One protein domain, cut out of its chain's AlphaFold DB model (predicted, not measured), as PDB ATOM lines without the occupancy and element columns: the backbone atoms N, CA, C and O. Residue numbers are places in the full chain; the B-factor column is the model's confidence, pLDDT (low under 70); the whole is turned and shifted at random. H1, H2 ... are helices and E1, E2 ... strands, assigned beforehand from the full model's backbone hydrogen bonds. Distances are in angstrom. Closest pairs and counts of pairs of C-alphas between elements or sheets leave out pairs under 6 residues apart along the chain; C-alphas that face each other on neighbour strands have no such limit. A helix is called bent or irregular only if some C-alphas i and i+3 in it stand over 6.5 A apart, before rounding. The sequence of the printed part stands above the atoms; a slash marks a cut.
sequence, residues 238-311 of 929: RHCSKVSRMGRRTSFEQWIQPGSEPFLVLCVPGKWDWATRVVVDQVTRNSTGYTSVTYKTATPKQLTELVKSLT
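What this domain is: This is residues 238 to 311 of the 929 residues of an uncharacterized protein of Macrostomum lignano (UniProt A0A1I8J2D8). A small three-stranded sheet, E1 E2 E3, has the short, uneven helix H1 over one face, and from its strand E3 the chain runs on into a long two-stranded hairpin, E4 and E5, that reaches away from the sheet as an arm. After the arm, helix H2 folds back and only grazes the sheet near the beginning of E2. The printed part has 74 residues, with two named helices and five named strands in the order H1 E1 E2 E3 E4 E5 H2; both sheets, E1 - E2 - E3 and E4 - E5, are antiparallel, and the class is mixed, helices and strands. The whole is loose, with a radius of gyration of the C-alphas of 14.1 A, and elongated, spanning 48 by 26 by 19 A.

Where its parts are: In the larger sheet, E1 is residues 252 to 256, 12.2 A long, E2 is residues 263 to 268, 15.6 A, and E3 is residues 275 to 277, 6.1 A. C-alpha 263, where E2 begins, is at (160.578, 174.168, 119.334). H1 is residues 240 to 246, 11.0 A, beginning at C-alpha 240 at (152.417, 169.389, 111.989). E4 is residues 280 to 285, 14.2 A, and E5 is residues 290 to 295, 16.5 A. H2 is residues 300 to 309, 14.3 A, ending at C-alpha 309 at (147.835, 178.773, 116.531).

How they stand to each other: E1, E2 and E3 form a meander, each strand the antiparallel neighbour of the one before, with E2 the inner strand. In the hairpin E1 and E2, N 254 and O 265 are 2.9 A apart, within hydrogen-bond range. In the hairpin E2 and E3, N 268 and O 275 are also within range, at 2.9 A. H1 is on this sheet at a height of 9.8 A, over E2, and runs across the strands at 79 degrees to E2 on the local plane. Its closest C-alphas to E3 are those of Cys 240 and Thr 276, 5.3 A. H1 is irregular: C-alphas 242 and 245 are 7.0 A apart. E3 runs on into E4 at 42 degrees across a break of 2 residues. In the hairpin E4 and E5, N 281 and O 294 are 2.8 A apart. H2 only grazes the larger sheet, with residues 302 to 306; the closest C-alphas of E2 and H2 are those of Phe 263 and Gln 302, 7.3 A. H1 and H2 are apart. In H2 every O i to N i+4 pair is within hydrogen-bond range; in H1 0 of 3 are, and 2 of 4 O i to N i+3 pairs.

The domain as a whole: The two C-alphas farthest apart are those of Gly 247 and Thr 288, 48.7 A. The printed part has no cut, and no link between named elements is long. The mean pLDDT of the printed part is 74.4; this predicted model is under 70 at residues 242 to 250, 252, 270 to 272 and 286 to 289.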
ATOM      1  N   ARG A 238     154.197 176.018 111.131       76.31
ATOM      2  CA  ARG A 238     153.604 176.465 112.410       76.31
ATOM      3  C   ARG A 238     153.155 175.299 113.293       76.31
ATOM      4  O   ARG A 238     153.163 175.416 114.505       76.31
ATOM      5  N   HIS A 239     152.749 174.199 112.674       81.69
ATOM      6  CA  HIS A 239     152.258 172.984 113.314       81.69
ATOM      7  C   HIS A 239     152.314 171.832 112.298       81.69
ATOM      8  O   HIS A 239     152.419 172.052 111.085       81.69
ATOM      9  N   CYS A 240     152.201 170.599 112.781       81.00
ATOM     10  CA  CYS A 240     152.417 169.389 111.989       81.00
ATOM     11  C   CYS A 240     151.454 169.192 110.806       81.00
ATOM     12  O   CYS A 240     151.839 168.558 109.824       81.00
ATOM     13  N   SER A 241     150.243 169.765 110.815       74.94
ATOM     14  CA  SER A 241     149.277 169.556 109.716       74.94
ATOM     15  C   SER A 241     149.762 170.054 108.343       74.94
ATOM     16  O   SER A 241     149.353 169.523 107.314       74.94
ATOM     17  N   LYS A 242     150.723 170.990 108.283       63.88
ATOM     18  CA  LYS A 242     151.333 171.435 107.011       63.88
ATOM     19  C   LYS A 242     152.425 170.498 106.471       63.88
ATOM     20  O   LYS A 242     152.876 170.693 105.345       63.88
ATOM     21  N   VAL A 243     152.821 169.482 107.238       61.22
ATOM     22  CA  VAL A 243     153.930 168.559 106.924       61.22
ATOM     23  C   VAL A 243     153.454 167.302 106.179       61.22
ATOM     24  O   VAL A 243     154.255 166.581 105.591       61.22
ATOM     25  N   SER A 244     152.132 167.107 106.075       54.25
ATOM     26  CA  SER A 244     151.470 166.023 105.322       54.25
ATOM     27  C   SER A 244     151.988 165.840 103.882       54.25
ATOM     28  O   SER A 244     152.002 164.737 103.342       54.25
ATOM     29  N   ARG A 245     152.506 166.910 103.263       51.03
ATOM     30  CA  ARG A 245     153.000 166.920 101.874       51.03
ATOM     31  C   ARG A 245     154.359 166.238 101.667       51.03
ATOM     32  O   ARG A 245     154.808 166.156 100.531       51.03
ATOM     33  N   MET A 246     155.009 165.757 102.729       54.81
ATOM     34  CA  MET A 246     156.346 165.145 102.667       54.81
ATOM     35  C   MET A 246     156.335 163.609 102.519       54.81
ATOM     36  O   MET A 246     157.376 162.976 102.671       54.81
ATOM     37  N   GLY A 247     155.178 162.985 102.256       57.16
ATOM     38  CA  GLY A 247     155.076 161.541 101.975       57.16
ATOM     39  C   GLY A 247     155.332 160.612 103.173       57.16
ATOM     40  O   GLY A 247     155.526 159.410 102.995       57.16
ATOM     41  N   ARG A 248     155.342 161.148 104.399       62.06
ATOM     42  CA  ARG A 248     155.581 160.397 105.643       62.06
ATOM     43  C   ARG A 248     154.356 159.547 106.016       62.06
ATOM     44  O   ARG A 248     153.228 159.942 105.739       62.06
ATOM     45  N   ARG A 249     154.567 158.387 106.655       63.91
ATOM     46  CA  ARG A 249     153.492 157.488 107.149       63.91
ATOM     47  C   ARG A 249     153.589 157.150 108.644       63.91
ATOM     48  O   ARG A 249     152.663 156.568 109.193       63.91
ATOM     49  N   THR A 250     154.690 157.519 109.297       66.94
ATOM     50  CA  THR A 250     155.007 157.222 110.705       66.94
ATOM     51  C   THR A 250     155.289 158.509 111.471       66.94
ATOM     52  O   THR A 250     155.619 159.520 110.855       66.94
ATOM     53  N   SER A 251     155.166 158.489 112.800       70.38
ATOM     54  CA  SER A 251     155.473 159.654 113.640       70.38
ATOM     55  C   SER A 251     156.944 160.063 113.529       70.38
ATOM     56  O   SER A 251     157.814 159.197 113.552       70.38
ATOM     57  N   PHE A 252     157.227 161.364 113.469       69.50
ATOM     58  CA  PHE A 252     158.587 161.904 113.342       69.50
ATOM     59  C   PHE A 252     158.746 163.205 114.138       69.50
ATOM     60  O   PHE A 252     157.758 163.853 114.489       69.50
ATOM     61  N   GLU A 253     159.985 163.579 114.448       71.31
ATOM     62  CA  GLU A 253     160.285 164.840 115.129       71.31
ATOM     63  C   GLU A 253     160.356 165.973 114.106       71.31
ATOM     64  O   GLU A 253     160.923 165.818 113.029       71.31
ATOM     65  N   GLN A 254     159.764 167.114 114.432       73.81
ATOM     66  CA  GLN A 254     159.723 168.274 113.555       73.81
ATOM     67  C   GLN A 254     159.928 169.527 114.381       73.81
ATOM     68  O   GLN A 254     159.259 169.736 115.392       73.81
ATOM     69  N   TRP A 255     160.804 170.410 113.924       74.44
ATOM     70  CA  TRP A 255     160.819 171.770 114.437       74.44
ATOM     71  C   TRP A 255     159.611 172.525 113.903       74.44
ATOM     72  O   TRP A 255     159.386 172.576 112.690       74.44
ATOM     73  N   ILE A 256     158.834 173.113 114.804       77.19
ATOM     74  CA  ILE A 256     157.742 174.015 114.452       77.19
ATOM     75  C   ILE A 256     157.993 175.392 115.045       77.19
ATOM     76  O   ILE A 256     158.725 175.535 116.020       77.19
ATOM     77  N   GLN A 257     157.351 176.405 114.475       79.56
ATOM     78  CA  GLN A 257     157.409 177.765 114.999       79.56
ATOM     79  C   GLN A 257     156.014 178.411 114.988       79.56
ATOM     80  O   GLN A 257     155.673 179.135 114.048       79.56
ATOM     81  N   PRO A 258     155.172 178.137 116.002       80.69
ATOM     82  CA  PRO A 258     153.859 178.768 116.134       80.69
ATOM     83  C   PRO A 258     153.939 180.289 116.338       80.69
ATOM     84  O   PRO A 258     153.158 181.023 115.733       80.69
ATOM     85  N   GLY A 259     154.901 180.738 117.159       78.25
ATOM     86  CA  GLY A 259     155.126 182.136 117.549       78.25
ATOM     87  C   GLY A 259     156.507 182.660 117.134       78.25
ATOM     88  O   GLY A 259     156.964 182.406 116.022       78.25
ATOM     89  N   SER A 260     157.182 183.411 118.008       72.69
ATOM     90  CA  SER A 260     158.540 183.923 117.751       72.69
ATOM     91  C   SER A 260     159.625 182.859 117.932       72.69
ATOM     92  O   SER A 260     160.633 182.888 117.234       72.69
ATOM     93  N   GLU A 261     159.412 181.894 118.826       74.69
ATOM     94  CA  GLU A 261     160.415 180.897 119.209       74.69
ATOM     95  C   GLU A 261     160.057 179.502 118.662       74.69
ATOM     96  O   GLU A 261     158.937 179.030 118.884       74.69
ATOM     97  N   PRO A 262     160.979 178.832 117.949       76.69
ATOM     98  CA  PRO A 262     160.780 177.478 117.453       76.69
ATOM     99  C   PRO A 262     161.052 176.432 118.534       76.69
ATOM    100  O   PRO A 262     161.906 176.616 119.403       76.69
ATOM    101  N   PHE A 263     160.359 175.303 118.446       77.19
ATOM    102  CA  PHE A 263     160.578 174.168 119.334       77.19
ATOM    103  C   PHE A 263     160.287 172.835 118.654       77.19
ATOM    104  O   PHE A 263     159.565 172.767 117.654       77.19
ATOM    105  N   LEU A 264     160.905 171.778 119.175       75.44
ATOM    106  CA  LEU A 264     160.767 170.442 118.620       75.44
ATOM    107  C   LEU A 264     159.456 169.824 119.093       75.44
ATOM    108  O   LEU A 264     159.142 169.831 120.282       75.44
ATOM    109  N   VAL A 265     158.710 169.247 118.166       78.25
ATOM    110  CA  VAL A 265     157.482 168.511 118.450       78.25
ATOM    111  C   VAL A 265     157.526 167.144 117.806       78.25
ATOM    112  O   VAL A 265     158.276 166.897 116.865       78.25
ATOM    113  N   LEU A 266     156.674 166.259 118.297       78.88
ATOM    114  CA  LEU A 266     156.370 165.007 117.642       78.88
ATOM    115  C   LEU A 266     155.169 165.202 116.713       78.88
ATOM    116  O   LEU A 266     154.050 165.428 117.177       78.88
ATOM    117  N   CYS A 267     155.385 165.077 115.409       79.88
ATOM    118  CA  CYS A 267     154.303 165.000 114.440       79.88
ATOM    119  C   CYS A 267     153.768 163.572 114.383       79.88
ATOM    120  O   CYS A 267     154.490 162.650 114.012       79.88
ATOM    121  N   VAL A 268     152.496 163.390 114.744       77.88
ATOM    122  CA  VAL A 268     151.820 162.083 114.776       77.88
ATOM    123  C   VAL A 268     150.780 162.019 113.655       77.88
ATOM    124  O   VAL A 268     149.974 162.949 113.546       77.88
ATOM    125  N   PRO A 269     150.750 160.961 112.824       75.81
ATOM    126  CA  PRO A 269     149.731 160.826 111.790       75.81
ATOM    127  C   PRO A 269     148.346 160.643 112.431       75.81
ATOM    128  O   PRO A 269     148.179 159.853 113.361       75.81
ATOM    129  N   GLY A 270     147.347 161.377 111.939       68.56
ATOM    130  CA  GLY A 270     145.953 161.289 112.377       68.56
ATOM    131  C   GLY A 270     145.000 160.941 111.232       68.56
ATOM    132  O   GLY A 270     145.389 160.904 110.067       68.56
ATOM    133  N   LYS A 271     143.725 160.690 111.568       61.38
ATOM    134  CA  LYS A 271     142.687 160.238 110.615       61.38
ATOM    135  C   LYS A 271     142.402 161.244 109.485       61.38
ATOM    136  O   LYS A 271     141.972 160.828 108.416       61.38
ATOM    137  N   TRP A 272     142.644 162.535 109.726       54.72
ATOM    138  CA  TRP A 272     142.359 163.624 108.779       54.72
ATOM    139  C   TRP A 272     143.482 164.668 108.663       54.72
ATOM    140  O   TRP A 272     143.473 165.439 107.714       54.72
ATOM    141  N   ASP A 273     144.447 164.684 109.591       71.19
ATOM    142  CA  ASP A 273     145.601 165.594 109.601       71.19
ATOM    143  C   ASP A 273     146.684 165.100 110.577       71.19
ATOM    144  O   ASP A 273     146.431 164.233 111.417       71.19
ATOM    145  N   TRP A 274     147.894 165.662 110.486       78.69
ATOM    146  CA  TRP A 274     148.990 165.381 111.424       78.69
ATOM    147  C   TRP A 274     148.850 166.188 112.720       78.69
ATOM    148  O   TRP A 274     148.852 167.423 112.700       78.69
ATOM    149  N   ALA A 275     148.793 165.490 113.855       80.50
ATOM    150  CA  ALA A 275     148.719 166.089 115.180       80.50
ATOM    151  C   ALA A 275     150.099 166.559 115.656       80.50
ATOM    152  O   ALA A 275     151.108 165.881 115.462       80.50
ATOM    153  N   THR A 276     150.124 167.717 116.317       85.81
ATOM    154  CA  THR A 276     151.316 168.235 116.995       85.81
ATOM    155  C   THR A 276     151.305 167.748 118.437       85.81
ATOM    156  O   THR A 276     150.459 168.178 119.218       85.81
ATOM    157  N   ARG A 277     152.219 166.845 118.797       82.12
ATOM    158  CA  ARG A 277     152.333 166.295 120.151       82.12
ATOM    159  C   ARG A 277     153.590 166.824 120.835       82.12
ATOM    160  O   ARG A 277     154.684 166.745 120.285       82.12
ATOM    161  N   VAL A 278     153.430 167.313 122.060       84.25
ATOM    162  CA  VAL A 278     154.541 167.644 122.962       84.25
ATOM    163  C   VAL A 278     154.540 166.642 124.107       84.25
ATOM    164  O   VAL A 278     153.478 166.291 124.622       84.25
ATOM    165  N   VAL A 279     155.717 166.135 124.461       80.12
ATOM    166  CA  VAL A 279     155.869 165.108 125.496       80.12
ATOM    167  C   VAL A 279     156.188 165.764 126.835       80.12
ATOM    168  O   VAL A 279     157.040 166.649 126.908       80.12
ATOM    169  N   VAL A 280     155.474 165.333 127.874       78.00
ATOM    170  CA  VAL A 280     155.769 165.670 129.273       78.00
ATOM    171  C   VAL A 280     157.049 164.939 129.669       78.00
ATOM    172  O   VAL A 280     157.169 163.744 129.413       78.00
ATOM    173  N   ASP A 281     158.001 165.670 130.237       75.75
ATOM    174  CA  ASP A 281     159.293 165.144 130.675       75.75
ATOM    175  C   ASP A 281     159.200 164.600 132.097       75.75
ATOM    176  O   ASP A 281     159.373 163.406 132.328       75.75
ATOM    177  N   GLN A 282     158.853 165.473 133.046       75.19
ATOM    178  CA  GLN A 282     158.737 165.123 134.451       75.19
ATOM    179  C   GLN A 282     157.500 165.753 135.084       75.19
ATOM    180  O   GLN A 282     157.009 166.814 134.688       75.19
ATOM    181  N   VAL A 283     157.000 165.050 136.093       76.06
ATOM    182  CA  VAL A 283     155.915 165.486 136.960       76.06
ATOM    183  C   VAL A 283     156.470 165.426 138.376       76.06
ATOM    184  O   VAL A 283     156.584 164.345 138.954       76.06
ATOM    185  N   THR A 284     156.888 166.575 138.902       76.81
ATOM    186  CA  THR A 284     157.620 166.648 140.171       76.81
ATOM    187  C   THR A 284     156.725 167.245 141.237       76.81
ATOM    188  O   THR A 284     156.361 168.421 141.155       76.81
ATOM    189  N   ARG A 285     156.388 166.427 142.239       71.25
ATOM    190  CA  ARG A 285     155.677 166.858 143.444       71.25
ATOM    191  C   ARG A 285     156.674 167.470 144.420       71.25
ATOM    192  O   ARG A 285     157.664 166.831 144.765       71.25
ATOM    193  N   ASN A 286     156.422 168.697 144.848       66.62
ATOM    194  CA  ASN A 286     157.188 169.338 145.907       66.62
ATOM    195  C   ASN A 286     156.602 168.991 147.291       66.62
ATOM    196  O   ASN A 286     155.505 168.435 147.407       66.62
ATOM    197  N   SER A 287     157.352 169.311 148.348       57.94
ATOM    198  CA  SER A 287     156.951 169.074 149.742       57.94
ATOM    199  C   SER A 287     155.652 169.786 150.128       57.94
ATOM    200  O   SER A 287     154.988 169.357 151.062       57.94
ATOM    201  N   THR A 288     155.263 170.825 149.387       55.78
ATOM    202  CA  THR A 288     154.055 171.614 149.635       55.78
ATOM    203  C   THR A 288     152.793 171.039 148.986       55.78
ATOM    204  O   THR A 288     151.722 171.608 149.136       55.78
ATOM    205  N   GLY A 289     152.878 169.920 148.258       62.38
ATOM    206  CA  GLY A 289     151.721 169.299 147.604       62.38
ATOM    207  C   GLY A 289     151.413 169.828 146.197       62.38
ATOM    208  O   GLY A 289     150.529 169.286 145.531       62.38
ATOM    209  N   TYR A 290     152.177 170.799 145.696       73.94
ATOM    210  CA  TYR A 290     152.136 171.238 144.305       73.94
ATOM    211  C   TYR A 290     152.984 170.337 143.402       73.94
ATOM    212  O   TYR A 290     154.113 169.942 143.686       73.94
ATOM    213  N   THR A 291     152.428 169.995 142.255       77.44
ATOM    214  CA  THR A 291     153.070 169.127 141.281       77.44
ATOM    215  C   THR A 291     153.350 169.921 140.021       77.44
ATOM    216  O   THR A 291     152.431 170.261 139.282       77.44
ATOM    217  N   SER A 292     154.619 170.222 139.770       81.25
ATOM    218  CA  SER A 292     155.058 170.892 138.543       81.25
ATOM    219  C   SER A 292     155.060 169.925 137.357       81.25
ATOM    220  O   SER A 292     155.428 168.759 137.505       81.25
ATOM    221  N   VAL A 293     154.655 170.410 136.181       81.81
ATOM    222  CA  VAL A 293     154.685 169.653 134.923       81.81
ATOM    223  C   VAL A 293     155.689 170.307 133.983       81.81
ATOM    224  O   VAL A 293     155.494 171.443 133.545       81.81
ATOM    225  N   THR A 294     156.756 169.587 133.651       81.25
ATOM    226  CA  THR A 294     157.765 170.030 132.685       81.25
ATOM    227  C   THR A 294     157.582 169.306 131.357       81.25
ATOM    228  O   THR A 294     157.187 168.142 131.300       81.25
ATOM    229  N   TYR A 295     157.853 170.001 130.253       82.50
ATOM    230  CA  TYR A 295     157.759 169.442 128.905       82.50
ATOM    231  C   TYR A 295     159.155 169.270 128.320       82.50
ATOM    232  O   TYR A 295     160.011 170.138 128.466       82.50
ATOM    233  N   LYS A 296     159.364 168.164 127.606       74.81
ATOM    234  CA  LYS A 296     160.689 167.714 127.158       74.81
ATOM    235  C   LYS A 296     161.345 168.647 126.146       74.81
ATOM    236  O   LYS A 296     162.566 168.707 126.042       74.81
ATOM    237  N   THR A 297     160.531 169.346 125.362       75.31
ATOM    238  CA  THR A 297     161.005 170.128 124.217       75.31
ATOM    239  C   THR A 297     160.357 171.495 124.081       75.31
ATOM    240  O   THR A 297     160.667 172.180 123.113       75.31
ATOM    241  N   ALA A 298     159.478 171.900 125.004       82.00
ATOM    242  CA  ALA A 298     158.725 173.147 124.889       82.00
ATOM    243  C   ALA A 298     158.626 173.895 126.222       82.00
ATOM    244  O   ALA A 298     158.442 173.291 127.275       82.00
ATOM    245  N   THR A 299     158.678 175.222 126.171       84.25
ATOM    246  CA  THR A 299     158.389 176.091 127.318       84.25
ATOM    247  C   THR A 299     156.884 176.376 127.440       84.25
ATOM    248  O   THR A 299     156.154 176.286 126.446       84.25
ATOM    249  N   PRO A 300     156.387 176.803 128.618       80.56
ATOM    250  CA  PRO A 300     154.999 177.254 128.772       80.56
ATOM    251  C   PRO A 300     154.586 178.338 127.761       80.56
ATOM    252  O   PRO A 300     153.480 178.301 127.218       80.56
ATOM    253  N   LYS A 301     155.501 179.264 127.442       81.75
ATOM    254  CA  LYS A 301     155.305 180.313 126.431       81.75
ATOM    255  C   LYS A 301     155.129 179.717 125.030       81.75
ATOM    256  O   LYS A 301     154.167 180.044 124.341       81.75
ATOM    257  N   GLN A 302     156.013 178.802 124.633       85.69
ATOM    258  CA  GLN A 302     155.952 178.109 123.342       85.69
ATOM    259  C   GLN A 302     154.662 177.296 123.172       85.69
ATOM    260  O   GLN A 302     154.038 177.332 122.110       85.69
ATOM    261  N   LEU A 303     154.220 176.611 124.228       85.31
ATOM    262  CA  LEU A 303     152.966 175.863 124.217       85.31
ATOM    263  C   LEU A 303     151.736 176.773 124.155       85.31
ATOM    264  O   LEU A 303     150.775 176.448 123.465       85.31
ATOM    265  N   THR A 304     151.770 177.921 124.833       81.75
ATOM    266  CA  THR A 304     150.692 178.917 124.765       81.75
ATOM    267  C   THR A 304     150.527 179.439 123.336       81.75
ATOM    268  O   THR A 304     149.409 179.504 122.824       81.75
ATOM    269  N   GLU A 305     151.631 179.746 122.650       83.56
ATOM    270  CA  GLU A 305     151.607 180.156 121.239       83.56
ATOM    271  C   GLU A 305     151.151 179.025 120.303       83.56
ATOM    272  O   GLU A 305     150.406 179.268 119.352       83.56
ATOM    273  N   LEU A 306     151.521 177.772 120.591       85.31
ATOM    274  CA  LEU A 306     151.016 176.610 119.856       85.31
ATOM    275  C   LEU A 306     149.499 176.472 119.971       85.31
ATOM    276  O   LEU A 306     148.829 176.334 118.948       85.31
ATOM    277  N   VAL A 307     148.967 176.550 121.193       82.81
ATOM    278  CA  VAL A 307     147.528 176.441 121.468       82.81
ATOM    279  C   VAL A 307     146.745 177.563 120.789       82.81
ATOM    280  O   VAL A 307     145.704 177.306 120.195       82.81
ATOM    281  N   LYS A 308     147.271 178.794 120.772       80.25
ATOM    282  CA  LYS A 308     146.673 179.910 120.015       80.25
ATOM    283  C   LYS A 308     146.664 179.675 118.503       80.25
ATOM    284  O   LYS A 308     145.776 180.165 117.813       80.25
ATOM    285  N   SER A 309     147.672 178.979 117.975       76.81
ATOM    286  CA  SER A 309     147.835 178.773 116.531       76.81
ATOM    287  C   SER A 309     146.964 177.655 115.944       76.81
ATOM    288  O   SER A 309     146.876 177.542 114.720       76.81
ATOM    289  N   LEU A 310     146.351 176.822 116.792       78.00
ATOM    290  CA  LEU A 310     145.550 175.660 116.410       78.00
ATOM    291  C   LEU A 310     144.063 175.898 116.695       78.00
ATOM    292  O   LEU A 310     143.697 176.635 117.602       78.00
ATOM    293  N   THR A 311     143.194 175.252 115.917       74.00
ATOM    294  CA  THR A 311     141.733 175.356 116.087       74.00
ATOM    295  C   THR A 311     141.223 174.596 117.305       74.00
ATOM    296  O   THR A 311     140.191 174.946 117.867       74.00
TER     297      THR A 311